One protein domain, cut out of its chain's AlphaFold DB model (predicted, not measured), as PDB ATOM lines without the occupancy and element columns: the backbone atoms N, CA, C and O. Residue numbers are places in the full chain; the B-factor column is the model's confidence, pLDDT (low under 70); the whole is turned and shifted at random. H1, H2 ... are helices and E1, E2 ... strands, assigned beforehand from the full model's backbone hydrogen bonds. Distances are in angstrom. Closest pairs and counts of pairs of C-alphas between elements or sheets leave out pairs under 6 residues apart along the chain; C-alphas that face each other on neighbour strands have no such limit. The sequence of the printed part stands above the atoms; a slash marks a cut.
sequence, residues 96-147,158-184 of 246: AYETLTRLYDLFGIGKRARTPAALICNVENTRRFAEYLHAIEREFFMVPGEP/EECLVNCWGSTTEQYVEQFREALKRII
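AT A GLANCE: This is residues 96 to 147 and 158 to 184 of the 246 residues of an uncharacterized protein of Sodalis sp. 159R (UniProt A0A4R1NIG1). One long helix, H2, is a beam with a smaller part at each end: H1 beside its beginning, and a small two-stranded ribbon, E1 and E2, with helix H3 at its far end. H1 and H3 lie toward the same side of the beam and stay apart, which leaves the frame open, and residues 127 to 132 of H2 stand free between them. The printed part has 79 residues, with three named helices and two named strands in the order H1, H2, E1, E2, H3; the sheet's order is E1 - E2, antiparallel, and the class is mostly helix. The whole is only just loose, close to extended, with a radius of gyration of the C-alphas of 17.0 A, and it is elongated, spanning 48 by 27 by 22 A.

IN THESE COORDINATES: The sheet has strand E1, residues 142 to 144, and strand E2, residues 158 to 160. C-alpha 142 is at (165.213, 228.493, 167.980). Helix H2, residues 116 to 140, is 36.2 A from first to last C-alpha and begins with C-alpha 116 at (186.987, 231.875, 197.325). Helix H1, residues 96 to 106, is 14.9 A long. Helix H3, residues 169 to 183, is 21.5 A long and ends with C-alpha 183 at (156.517, 235.532, 169.564).

HOW THE PARTS SIT: E1 and E2 are antiparallel neighbours, with 141 degrees between their directions. N 143 and O 159 are within hydrogen-bond range at 2.9 A, and N 159 and O 143 at 2.8 A. The closest C-alphas of H2 and E2 are those of Glu 137 and Cys 160, 6.6 A apart. H2 and H3 are close but not clearly touching; their closest C-alphas, those of Phe 140 and Ile 183, are 7.1 A apart. They run the same way at a tilt of 37 degrees, only just steep. H1 and H2 are close but not clearly touching; their closest C-alphas, those of Tyr 104 and Leu 119, are 6.8 A apart. They run the same way at a steep tilt of 53 degrees. H1 is apart from E1, E2 and H3, and E1 is apart from H3. In H1 and H2 every O i to N i+4 pair is within hydrogen-bond range; in H3, 9 of 11 are.

THE WHOLE: The two C-alphas farthest apart, those of Arg 112 and Pro 147, are 53.0 A apart. Residues 148 to 157 are not printed; C-alphas 147 and 158 are 10.2 A apart across this cut, which lies in the link from E1 to E2. Of the links that are printed whole, H2 to E1 is tight, H1 to H2 and E2 to H3 are short, and none is long. The mean pLDDT of the printed part is 88.2, and residues 96 and 165 are under 70.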
ATOM      1  N   ALA A  96     198.873 232.442 188.783       65.31
ATOM      2  CA  ALA A  96     197.711 232.110 189.605       65.31
ATOM      3  C   ALA A  96     197.207 233.265 190.490       65.31
ATOM      4  O   ALA A  96     196.000 233.492 190.539       65.31
ATOM      5  N   TYR A  97     198.086 234.031 191.149       73.31
ATOM      6  CA  TYR A  97     197.657 235.187 191.955       73.31
ATOM      7  C   TYR A  97     197.154 236.355 191.088       73.31
ATOM      8  O   TYR A  97     196.175 237.025 191.435       73.31
ATOM      9  N   GLU A  98     197.793 236.579 189.940       81.31
ATOM     10  CA  GLU A  98     197.387 237.604 188.979       81.31
ATOM     11  C   GLU A  98     196.057 237.229 188.309       81.31
ATOM     12  O   GLU A  98     195.132 238.034 188.280       81.31
ATOM     13  N   THR A  99     195.913 235.982 187.866       86.31
ATOM     14  CA  THR A  99     194.682 235.403 187.324       86.31
ATOM     15  C   THR A  99     193.549 235.473 188.336       86.31
ATOM     16  O   THR A  99     192.461 235.925 187.998       86.31
ATOM     17  N   LEU A 100     193.791 235.100 189.597       87.94
ATOM     18  CA  LEU A 100     192.783 235.188 190.654       87.94
ATOM     19  C   LEU A 100     192.349 236.642 190.888       87.94
ATOM     20  O   LEU A 100     191.162 236.926 191.036       87.94
ATOM     21  N   THR A 101     193.302 237.575 190.876       89.06
ATOM     22  CA  THR A 101     193.017 239.010 190.984       89.06
ATOM     23  C   THR A 101     192.167 239.501 189.814       89.06
ATOM     24  O   THR A 101     191.146 240.143 190.049       89.06
ATOM     25  N   ARG A 102     192.523 239.123 188.580       91.25
ATOM     26  CA  ARG A 102     191.749 239.434 187.370       91.25
ATOM     27  C   ARG A 102     190.337 238.858 187.428       91.25
ATOM     28  O   ARG A 102     189.403 239.550 187.051       91.25
ATOM     29  N   LEU A 103     190.160 237.636 187.936       92.19
ATOM     30  CA  LEU A 103     188.836 237.031 188.117       92.19
ATOM     31  C   LEU A 103     187.994 237.811 189.132       92.19
ATOM     32  O   LEU A 103     186.832 238.098 188.866       92.19
ATOM     33  N   TYR A 104     188.570 238.209 190.269       93.88
ATOM     34  CA  TYR A 104     187.855 239.064 191.219       93.88
ATOM     35  C   TYR A 104     187.448 240.404 190.601       93.88
ATOM     36  O   TYR A 104     186.336 240.864 190.852       93.88
ATOM     37  N   ASP A 105     188.324 241.017 189.804       94.38
ATOM     38  CA  ASP A 105     188.030 242.278 189.123       94.38
ATOM     39  C   ASP A 105     186.970 242.115 188.025       94.38
ATOM     40  O   ASP A 105     186.079 242.954 187.923       94.38
ATOM     41  N   LEU A 106     186.990 241.002 187.283       95.25
ATOM     42  CA  LEU A 106     185.983 240.665 186.273       95.25
ATOM     43  C   LEU A 106     184.576 240.576 186.877       95.25
ATOM     44  O   LEU A 106     183.623 241.097 186.310       95.25
ATOM     45  N   PHE A 107     184.453 239.960 188.054       93.75
ATOM     46  CA  PHE A 107     183.189 239.885 188.789       93.75
ATOM     47  C   PHE A 107     182.881 241.146 189.616       93.75
ATOM     48  O   PHE A 107     181.876 241.182 190.325       93.75
ATOM     49  N   GLY A 108     183.735 242.176 189.583       93.56
ATOM     50  CA  GLY A 108     183.550 243.399 190.370       93.56
ATOM     51  C   GLY A 108     183.603 243.179 191.889       93.56
ATOM     52  O   GLY A 108     183.031 243.956 192.657       93.56
ATOM     53  N   ILE A 109     184.277 242.123 192.356       93.00
ATOM     54  CA  ILE A 109     184.348 241.764 193.775       93.00
ATOM     55  C   ILE A 109     185.311 242.717 194.495       93.00
ATOM     56  O   ILE A 109     186.536 242.672 194.334       93.00
ATOM     57  N   GLY A 110     184.743 243.574 195.348       89.88
ATOM     58  CA  GLY A 110     185.498 244.548 196.134       89.88
ATOM     59  C   GLY A 110     186.571 243.901 197.019       89.88
ATOM     60  O   GLY A 110     186.394 242.801 197.538       89.88
ATOM     61  N   LYS A 111     187.684 244.613 197.255       89.56
ATOM     62  CA  LYS A 111     188.889 244.089 197.940       89.56
ATOM     63  C   LYS A 111     188.617 243.381 199.275       89.56
ATOM     64  O   LYS A 111     189.292 242.411 199.591       89.56
ATOM     65  N   ARG A 112     187.629 243.846 200.049       89.69
ATOM     66  CA  ARG A 112     187.249 243.263 201.353       89.69
ATOM     67  C   ARG A 112     186.447 241.960 201.245       89.69
ATOM     68  O   ARG A 112     186.334 241.251 202.235       89.69
ATOM     69  N   ALA A 113     185.892 241.665 200.073       88.19
ATOM     70  CA  ALA A 113     185.033 240.514 199.807       88.19
ATOM     71  C   ALA A 113     185.704 239.456 198.910       88.19
ATOM     72  O   ALA A 113     185.059 238.470 198.552       88.19
ATOM     73  N   ARG A 114     186.988 239.636 198.555       90.75
ATOM     74  CA  ARG A 114     187.774 238.706 197.725       90.75
ATOM     75  C   ARG A 114     188.082 237.412 198.476       90.75
ATOM     76  O   ARG A 114     189.182 237.197 198.976       90.75
ATOM     77  N   THR A 115     187.068 236.568 198.570       91.38
ATOM     78  CA  THR A 115     187.127 235.244 199.180       91.38
ATOM     79  C   THR A 115     186.783 234.187 198.130       91.38
ATOM     80  O   THR A 115     185.972 234.464 197.240       91.38
ATOM     81  N   PRO A 116     187.329 232.962 198.240       88.69
ATOM     82  CA  PRO A 116     186.987 231.875 197.325       88.69
ATOM     83  C   PRO A 116     185.482 231.593 197.270       88.69
ATOM     84  O   PRO A 116     184.940 231.395 196.191       88.69
ATOM     85  N   ALA A 117     184.786 231.658 198.410       90.38
ATOM     86  CA  ALA A 117     183.338 231.455 198.473       90.38
ATOM     87  C   ALA A 117     182.561 232.507 197.663       90.38
ATOM     88  O   ALA A 117     181.631 232.161 196.939       90.38
ATOM     89  N   ALA A 118     182.962 233.782 197.740       90.44
ATOM     90  CA  ALA A 118     182.346 234.838 196.942       90.44
ATOM     91  C   ALA A 118     182.591 234.625 195.442       90.44
ATOM     92  O   ALA A 118     181.668 234.791 194.649       90.44
ATOM     93  N   LEU A 119     183.806 234.228 195.051       92.88
ATOM     94  CA  LEU A 119     184.122 233.936 193.653       92.88
ATOM     95  C   LEU A 119     183.300 232.756 193.122       92.88
ATOM     96  O   LEU A 119     182.660 232.887 192.085       92.88
ATOM     97  N   ILE A 120     183.271 231.640 193.855       94.38
ATOM     98  CA  ILE A 120     182.519 230.435 193.476       94.38
ATOM     99  C   ILE A 120     181.031 230.757 193.329       94.38
ATOM    100  O   ILE A 120     180.448 230.445 192.298       94.38
ATOM    101  N   CYS A 121     180.439 231.466 194.293       94.00
ATOM    102  CA  CYS A 121     179.035 231.871 194.226       94.00
ATOM    103  C   CYS A 121     178.731 232.725 192.979       94.00
ATOM    104  O   CYS A 121     177.706 232.540 192.328       94.00
ATOM    105  N   ASN A 122     179.628 233.644 192.599       95.06
ATOM    106  CA  ASN A 122     179.453 234.431 191.375       95.06
ATOM    107  C   ASN A 122     179.546 233.563 190.112       95.06
ATOM    108  O   ASN A 122     178.702 233.696 189.231       95.06
ATOM    109  N   VAL A 123     180.504 232.633 190.051       95.88
ATOM    110  CA  VAL A 123     180.634 231.679 188.937       95.88
ATOM    111  C   VAL A 123     179.386 230.800 188.812       95.88
ATOM    112  O   VAL A 123     178.853 230.641 187.715       95.88
ATOM    113  N   GLU A 124     178.881 230.268 189.926       96.12
ATOM    114  CA  GLU A 124     177.647 229.476 189.965       96.12
ATOM    115  C   GLU A 124     176.440 230.286 189.486       96.12
ATOM    116  O   GLU A 124     175.635 229.790 188.697       96.12
ATOM    117  N   ASN A 125     176.332 231.550 189.901       95.25
ATOM    118  CA  ASN A 125     175.270 232.433 189.435       95.25
ATOM    119  C   ASN A 125     175.361 232.682 187.926       95.25
ATOM    120  O   ASN A 125     174.349 232.551 187.243       95.25
ATOM    121  N   THR A 126     176.546 232.998 187.395       95.31
ATOM    122  CA  THR A 126     176.749 233.198 185.951       95.31
ATOM    123  C   THR A 126     176.377 231.952 185.160       95.31
ATOM    124  O   THR A 126     175.637 232.054 184.183       95.31
ATOM    125  N   ARG A 127     176.814 230.772 185.616       95.12
ATOM    126  CA  ARG A 127     176.431 229.498 185.005       95.12
ATOM    127  C   ARG A 127     174.913 229.314 185.004       95.12
ATOM    128  O   ARG A 127     174.339 229.015 183.965       95.12
ATOM    129  N   ARG A 128     174.259 229.528 186.146       96.44
ATOM    130  CA  ARG A 128     172.805 229.367 186.273       96.44
ATOM    131  C   ARG A 128     172.037 230.323 185.359       96.44
ATOM    132  O   ARG A 128     171.049 229.924 184.753       96.44
ATOM    133  N   PHE A 129     172.474 231.578 185.246       93.56
ATOM    134  CA  PHE A 129     171.850 232.534 184.329       93.56
ATOM    135  C   PHE A 129     172.033 232.134 182.865       93.56
ATOM    136  O   PHE A 129     171.082 232.259 182.099       93.56
ATOM    137  N   ALA A 130     173.203 231.608 182.492       91.69
ATOM    138  CA  ALA A 130     173.421 231.068 181.154       91.69
ATOM    139  C   ALA A 130     172.499 229.868 180.869       91.69
ATOM    140  O   ALA A 130     171.906 229.802 179.800       91.69
ATOM    141  N   GLU A 131     172.303 228.967 181.837       93.75
ATOM    142  CA  GLU A 131     171.373 227.834 181.708       93.75
ATOM    143  C   GLU A 131     169.909 228.295 181.553       93.75
ATOM    144  O   GLU A 131     169.179 227.759 180.720       93.75
ATOM    145  N   TYR A 132     169.469 229.309 182.309       93.94
ATOM    146  CA  TYR A 132     168.126 229.884 182.152       93.94
ATOM    147  C   TYR A 132     167.933 230.570 180.806       93.94
ATOM    148  O   TYR A 132     166.892 230.382 180.178       93.94
ATOM    149  N   LEU A 133     168.920 231.350 180.366       90.69
ATOM    150  CA  LEU A 133     168.873 231.994 179.062       90.69
ATOM    151  C   LEU A 133     168.811 230.938 177.955       90.69
ATOM    152  O   LEU A 133     167.905 230.994 177.136       90.69
ATOM    153  N   HIS A 134     169.665 229.918 178.011       89.50
ATOM    154  CA  HIS A 134     169.653 228.812 177.057       89.50
ATOM    155  C   HIS A 134     168.299 228.084 177.010       89.50
ATOM    156  O   HIS A 134     167.812 227.736 175.938       89.50
ATOM    157  N   ALA A 135     167.650 227.880 178.161       91.88
ATOM    158  CA  ALA A 135     166.319 227.275 178.205       91.88
ATOM    159  C   ALA A 135     165.247 228.154 177.531       91.88
ATOM    160  O   ALA A 135     164.396 227.629 176.818       91.88
ATOM    161  N   ILE A 136     165.295 229.476 177.737       90.00
ATOM    162  CA  ILE A 136     164.394 230.440 177.083       90.00
ATOM    163  C   ILE A 136     164.658 230.480 175.575       90.00
ATOM    164  O   ILE A 136     163.718 230.455 174.786       90.00
ATOM    165  N   GLU A 137     165.927 230.528 175.181       89.81
ATOM    166  CA  GLU A 137     166.360 230.511 173.786       89.81
ATOM    167  C   GLU A 137     165.828 229.285 173.061       89.81
ATOM    168  O   GLU A 137     165.186 229.431 172.024       89.81
ATOM    169  N   ARG A 138     165.993 228.103 173.665       89.50
ATOM    170  CA  ARG A 138     165.505 226.848 173.103       89.50
ATOM    171  C   ARG A 138     163.994 226.828 172.892       89.50
ATOM    172  O   ARG A 138     163.525 226.314 171.888       89.50
ATOM    173  N   GLU A 139     163.243 227.362 173.848       89.62
ATOM    174  CA  GLU A 139     161.779 227.305 173.824       89.62
ATOM    175  C   GLU A 139     161.160 228.328 172.858       89.62
ATOM    176  O   GLU A 139     160.143 228.047 172.229       89.62
ATOM    177  N   PHE A 140     161.745 229.525 172.751       88.94
ATOM    178  CA  PHE A 140     161.097 230.660 172.080       88.94
ATOM    179  C   PHE A 140     161.845 231.205 170.862       88.94
ATOM    180  O   PHE A 140     161.232 231.897 170.048       88.94
ATOM    181  N   PHE A 141     163.151 230.962 170.750       90.25
ATOM    182  CA  PHE A 141     164.017 231.663 169.797       90.25
ATOM    183  C   PHE A 141     164.854 230.744 168.904       90.25
ATOM    184  O   PHE A 141     165.663 231.263 168.134       90.25
ATOM    185  N   MET A 142     164.650 229.426 168.960       89.38
ATOM    186  CA  MET A 142     165.213 228.493 167.980       89.38
ATOM    187  C   MET A 142     164.360 228.477 166.716       89.38
ATOM    188  O   MET A 142     163.128 228.446 166.776       89.38
ATOM    189  N   VAL A 143     165.026 228.500 165.570       85.94
ATOM    190  CA  VAL A 143     164.424 228.308 164.250       85.94
ATOM    191  C   VAL A 143     165.233 227.270 163.475       85.94
ATOM    192  O   VAL A 143     166.413 227.097 163.770       85.94
ATOM    193  N   PRO A 144     164.642 226.582 162.484       83.69
ATOM    194  CA  PRO A 144     165.424 225.756 161.568       83.69
ATOM    195  C   PRO A 144     166.520 226.608 160.918       83.69
ATOM    196  O   PRO A 144     166.209 227.699 160.429       83.69
ATOM    197  N   GLY A 145     167.769 226.142 160.962       80.12
ATOM    198  CA  GLY A 145     168.890 226.833 160.332       80.12
ATOM    199  C   GLY A 145     168.846 226.760 158.814       80.12
ATOM    200  O   GLY A 145     167.998 226.084 158.214       80.12
ATOM    201  N   GLU A 146     169.760 227.486 158.183       78.56
ATOM    202  CA  GLU A 146     169.897 227.447 156.730       78.56
ATOM    203  C   GLU A 146     170.647 226.175 156.289       78.56
ATOM    204  O   GLU A 146     171.616 225.775 156.935       78.56
ATOM    205  N   PRO A 147     170.206 225.502 155.208       76.88
ATOM    206  CA  PRO A 147     170.904 224.335 154.679       76.88
ATOM    207  C   PRO A 147     172.303 224.718 154.191       76.88
ATOM    208  O   PRO A 147     172.464 225.710 153.479       76.88
ATOM    209  N   GLU A 158     169.557 223.650 164.185       83.75
ATOM    210  CA  GLU A 158     168.700 224.732 164.662       83.75
ATOM    211  C   GLU A 158     169.538 225.960 165.052       83.75
ATOM    212  O   GLU A 158     170.511 225.871 165.807       83.75
ATOM    213  N   GLU A 159     169.110 227.133 164.595       84.75
ATOM    214  CA  GLU A 159     169.770 228.404 164.860       84.75
ATOM    215  C   GLU A 159     169.015 229.219 165.912       84.75
ATOM    216  O   GLU A 159     167.795 229.403 165.857       84.75
ATOM    217  N   CYS A 160     169.760 229.770 166.873       87.12
ATOM    218  CA  CYS A 160     169.212 230.663 167.887       87.12
ATOM    219  C   CYS A 160     169.259 232.118 167.415       87.12
ATOM    220  O   CYS A 160     170.329 232.694 167.217       87.12
ATOM    221  N   LEU A 161     168.097 232.764 167.356       85.12
ATOM    222  CA  LEU A 161     167.955 234.137 166.864       85.12
ATOM    223  C   LEU A 161     168.601 235.212 167.733       85.12
ATOM    224  O   LEU A 161     168.676 236.359 167.296       85.12
ATOM    225  N   VAL A 162     168.997 234.888 168.962       85.50
ATOM    226  CA  VAL A 162     169.551 235.846 169.930       85.50
ATOM    227  C   VAL A 162     170.977 235.498 170.360       85.50
ATOM    228  O   VAL A 162     171.614 236.302 171.033       85.50
ATOM    229  N   ASN A 163     171.520 234.350 169.946       77.31
ATOM    230  CA  ASN A 163     172.850 233.905 170.357       77.31
ATOM    231  C   ASN A 163     173.923 234.293 169.323       77.31
ATOM    232  O   ASN A 163     174.432 233.452 168.584       77.31
ATOM    233  N   CYS A 164     174.277 235.583 169.269       71.19
ATOM    234  CA  CYS A 164     175.376 236.081 168.436       71.19
ATOM    235  C   CYS A 164     176.566 236.521 169.296       71.19
ATOM    236  O   CYS A 164     176.595 237.613 169.864       71.19
ATOM    237  N   TRP A 165     177.582 235.665 169.379       69.81
ATOM    238  CA  TRP A 165     178.825 235.975 170.083       69.81
ATOM    239  C   TRP A 165     179.515 237.213 169.485       69.81
ATOM    240  O   TRP A 165     179.680 237.322 168.274       69.81
ATOM    241  N   GLY A 166     179.960 238.137 170.342       72.38
ATOM    242  CA  GLY A 166     180.720 239.327 169.934       72.38
ATOM    243  C   GLY A 166     179.898 240.594 169.662       72.38
ATOM    244  O   GLY A 166     180.490 241.622 169.335       72.38
ATOM    245  N   SER A 167     178.572 240.566 169.832       83.25
ATOM    246  CA  SER A 167     177.725 241.765 169.755       83.25
ATOM    247  C   SER A 167     177.968 242.729 170.923       83.25
ATOM    248  O   SER A 167     178.194 242.293 172.056       83.25
ATOM    249  N   THR A 168     177.839 244.040 170.697       89.38
ATOM    250  CA  THR A 168     177.723 245.001 171.810       89.38
ATOM    251  C   THR A 168     176.374 244.853 172.518       89.38
ATOM    252  O   THR A 168     175.435 244.265 171.980       89.38
ATOM    253  N   THR A 169     176.245 245.422 173.718       87.81
ATOM    254  CA  THR A 169     174.985 245.411 174.479       87.81
ATOM    255  C   THR A 169     173.818 245.976 173.668       87.81
ATOM    256  O   THR A 169     172.728 245.416 173.674       87.81
ATOM    257  N   GLU A 170     174.032 247.074 172.944       91.12
ATOM    258  CA  GLU A 170     172.995 247.739 172.149       91.12
ATOM    259  C   GLU A 170     172.547 246.872 170.971       91.12
ATOM    260  O   GLU A 170     171.353 246.775 170.694       91.12
ATOM    261  N   GLN A 171     173.501 246.213 170.307       89.19
ATOM    262  CA  GLN A 171     173.221 245.290 169.208       89.19
ATOM    263  C   GLN A 171     172.421 244.081 169.698       89.19
ATOM    264  O   GLN A 171     171.410 243.735 169.090       89.19
ATOM    265  N   TYR A 172     172.819 243.502 170.834       89.06
ATOM    266  CA  TYR A 172     172.108 242.387 171.457       89.06
ATOM    267  C   TYR A 172     170.666 242.764 171.833       89.06
ATOM    268  O   TYR A 172     169.728 242.008 171.587       89.06
ATOM    269  N   VAL A 173     170.458 243.963 172.389       90.44
ATOM    270  CA  VAL A 173     169.116 244.453 172.745       90.44
ATOM    271  C   VAL A 173     168.231 244.628 171.511       90.44
ATOM    272  O   VAL A 173     167.046 244.293 171.568       90.44
ATOM    273  N   GLU A 174     168.768 245.146 170.407       90.06
ATOM    274  CA  GLU A 174     167.979 245.320 169.185       90.06
ATOM    275  C   GLU A 174     167.653 243.980 168.519       90.06
ATOM    276  O   GLU A 174     166.512 243.747 168.124       90.06
ATOM    277  N   GLN A 175     168.604 243.048 168.503       88.12
ATOM    278  CA  GLN A 175     168.373 241.670 168.074       88.12
ATOM    279  C   GLN A 175     167.267 240.996 168.898       88.12
ATOM    280  O   GLN A 175     166.326 240.428 168.343       88.12
ATOM    281  N   PHE A 176     167.325 241.124 170.226       90.56
ATOM    282  CA  PHE A 176     166.283 240.618 171.116       90.56
ATOM    283  C   PHE A 176     164.920 241.272 170.840       90.56
ATOM    284  O   PHE A 176     163.895 240.589 170.831       90.56
ATOM    285  N   ARG A 177     164.881 242.583 170.556       89.69
ATOM    286  CA  ARG A 177     163.645 243.295 170.184       89.69
ATOM    287  C   ARG A 177     163.026 242.729 168.909       89.69
ATOM    288  O   ARG A 177     161.809 242.553 168.871       89.69
ATOM    289  N   GLU A 178     163.826 242.456 167.883       89.25
ATOM    290  CA  GLU A 178     163.332 241.843 166.647       89.25
ATOM    291  C   GLU A 178     162.843 240.408 166.878       89.25
ATOM    292  O   GLU A 178     161.771 240.041 166.394       89.25
ATOM    293  N   ALA A 179     163.558 239.620 167.685       89.38
ATOM    294  CA  ALA A 179     163.140 238.268 168.048       89.38
ATOM    295  C   ALA A 179     161.795 238.260 168.804       89.38
ATOM    296  O   ALA A 179     160.910 237.465 168.489       89.38
ATOM    297  N   LEU A 180     161.579 239.203 169.733       89.44
ATOM    298  CA  LEU A 180     160.314 239.338 170.466       89.44
ATOM    299  C   LEU A 180     159.102 239.556 169.550       89.44
ATOM    300  O   LEU A 180     158.014 239.058 169.841       89.44
ATOM    301  N   LYS A 181     159.261 240.269 168.430       87.88
ATOM    302  CA  LYS A 181     158.157 240.494 167.482       87.88
ATOM    303  C   LYS A 181     157.647 239.196 166.854       87.88
ATOM    304  O   LYS A 181     156.508 239.173 166.401       87.88
ATOM    305  N   ARG A 182     158.459 238.131 166.823       83.00
ATOM    306  CA  ARG A 182     158.058 236.822 166.283       83.00
ATOM    307  C   ARG A 182     157.150 236.045 167.233       83.00
ATOM    308  O   ARG A 182     156.308 235.289 166.764       83.00
ATOM    309  N   ILE A 183     157.298 236.249 168.543       83.81
ATOM    310  CA  ILE A 183     156.517 235.532 169.564       83.81
ATOM    311  C   ILE A 183     155.306 236.325 170.067       83.81
ATOM    312  O   ILE A 183     154.344 235.733 170.552       83.81
ATOM    313  N   ILE A 184     155.330 237.659 169.971       80.75
ATOM    314  CA  ILE A 184     154.203 238.495 170.392       80.75
ATOM    315  C   ILE A 184     153.134 238.453 169.295       80.75
ATOM    316  O   ILE A 184     153.372 238.952 168.192       80.75
TER     317      ILE A 184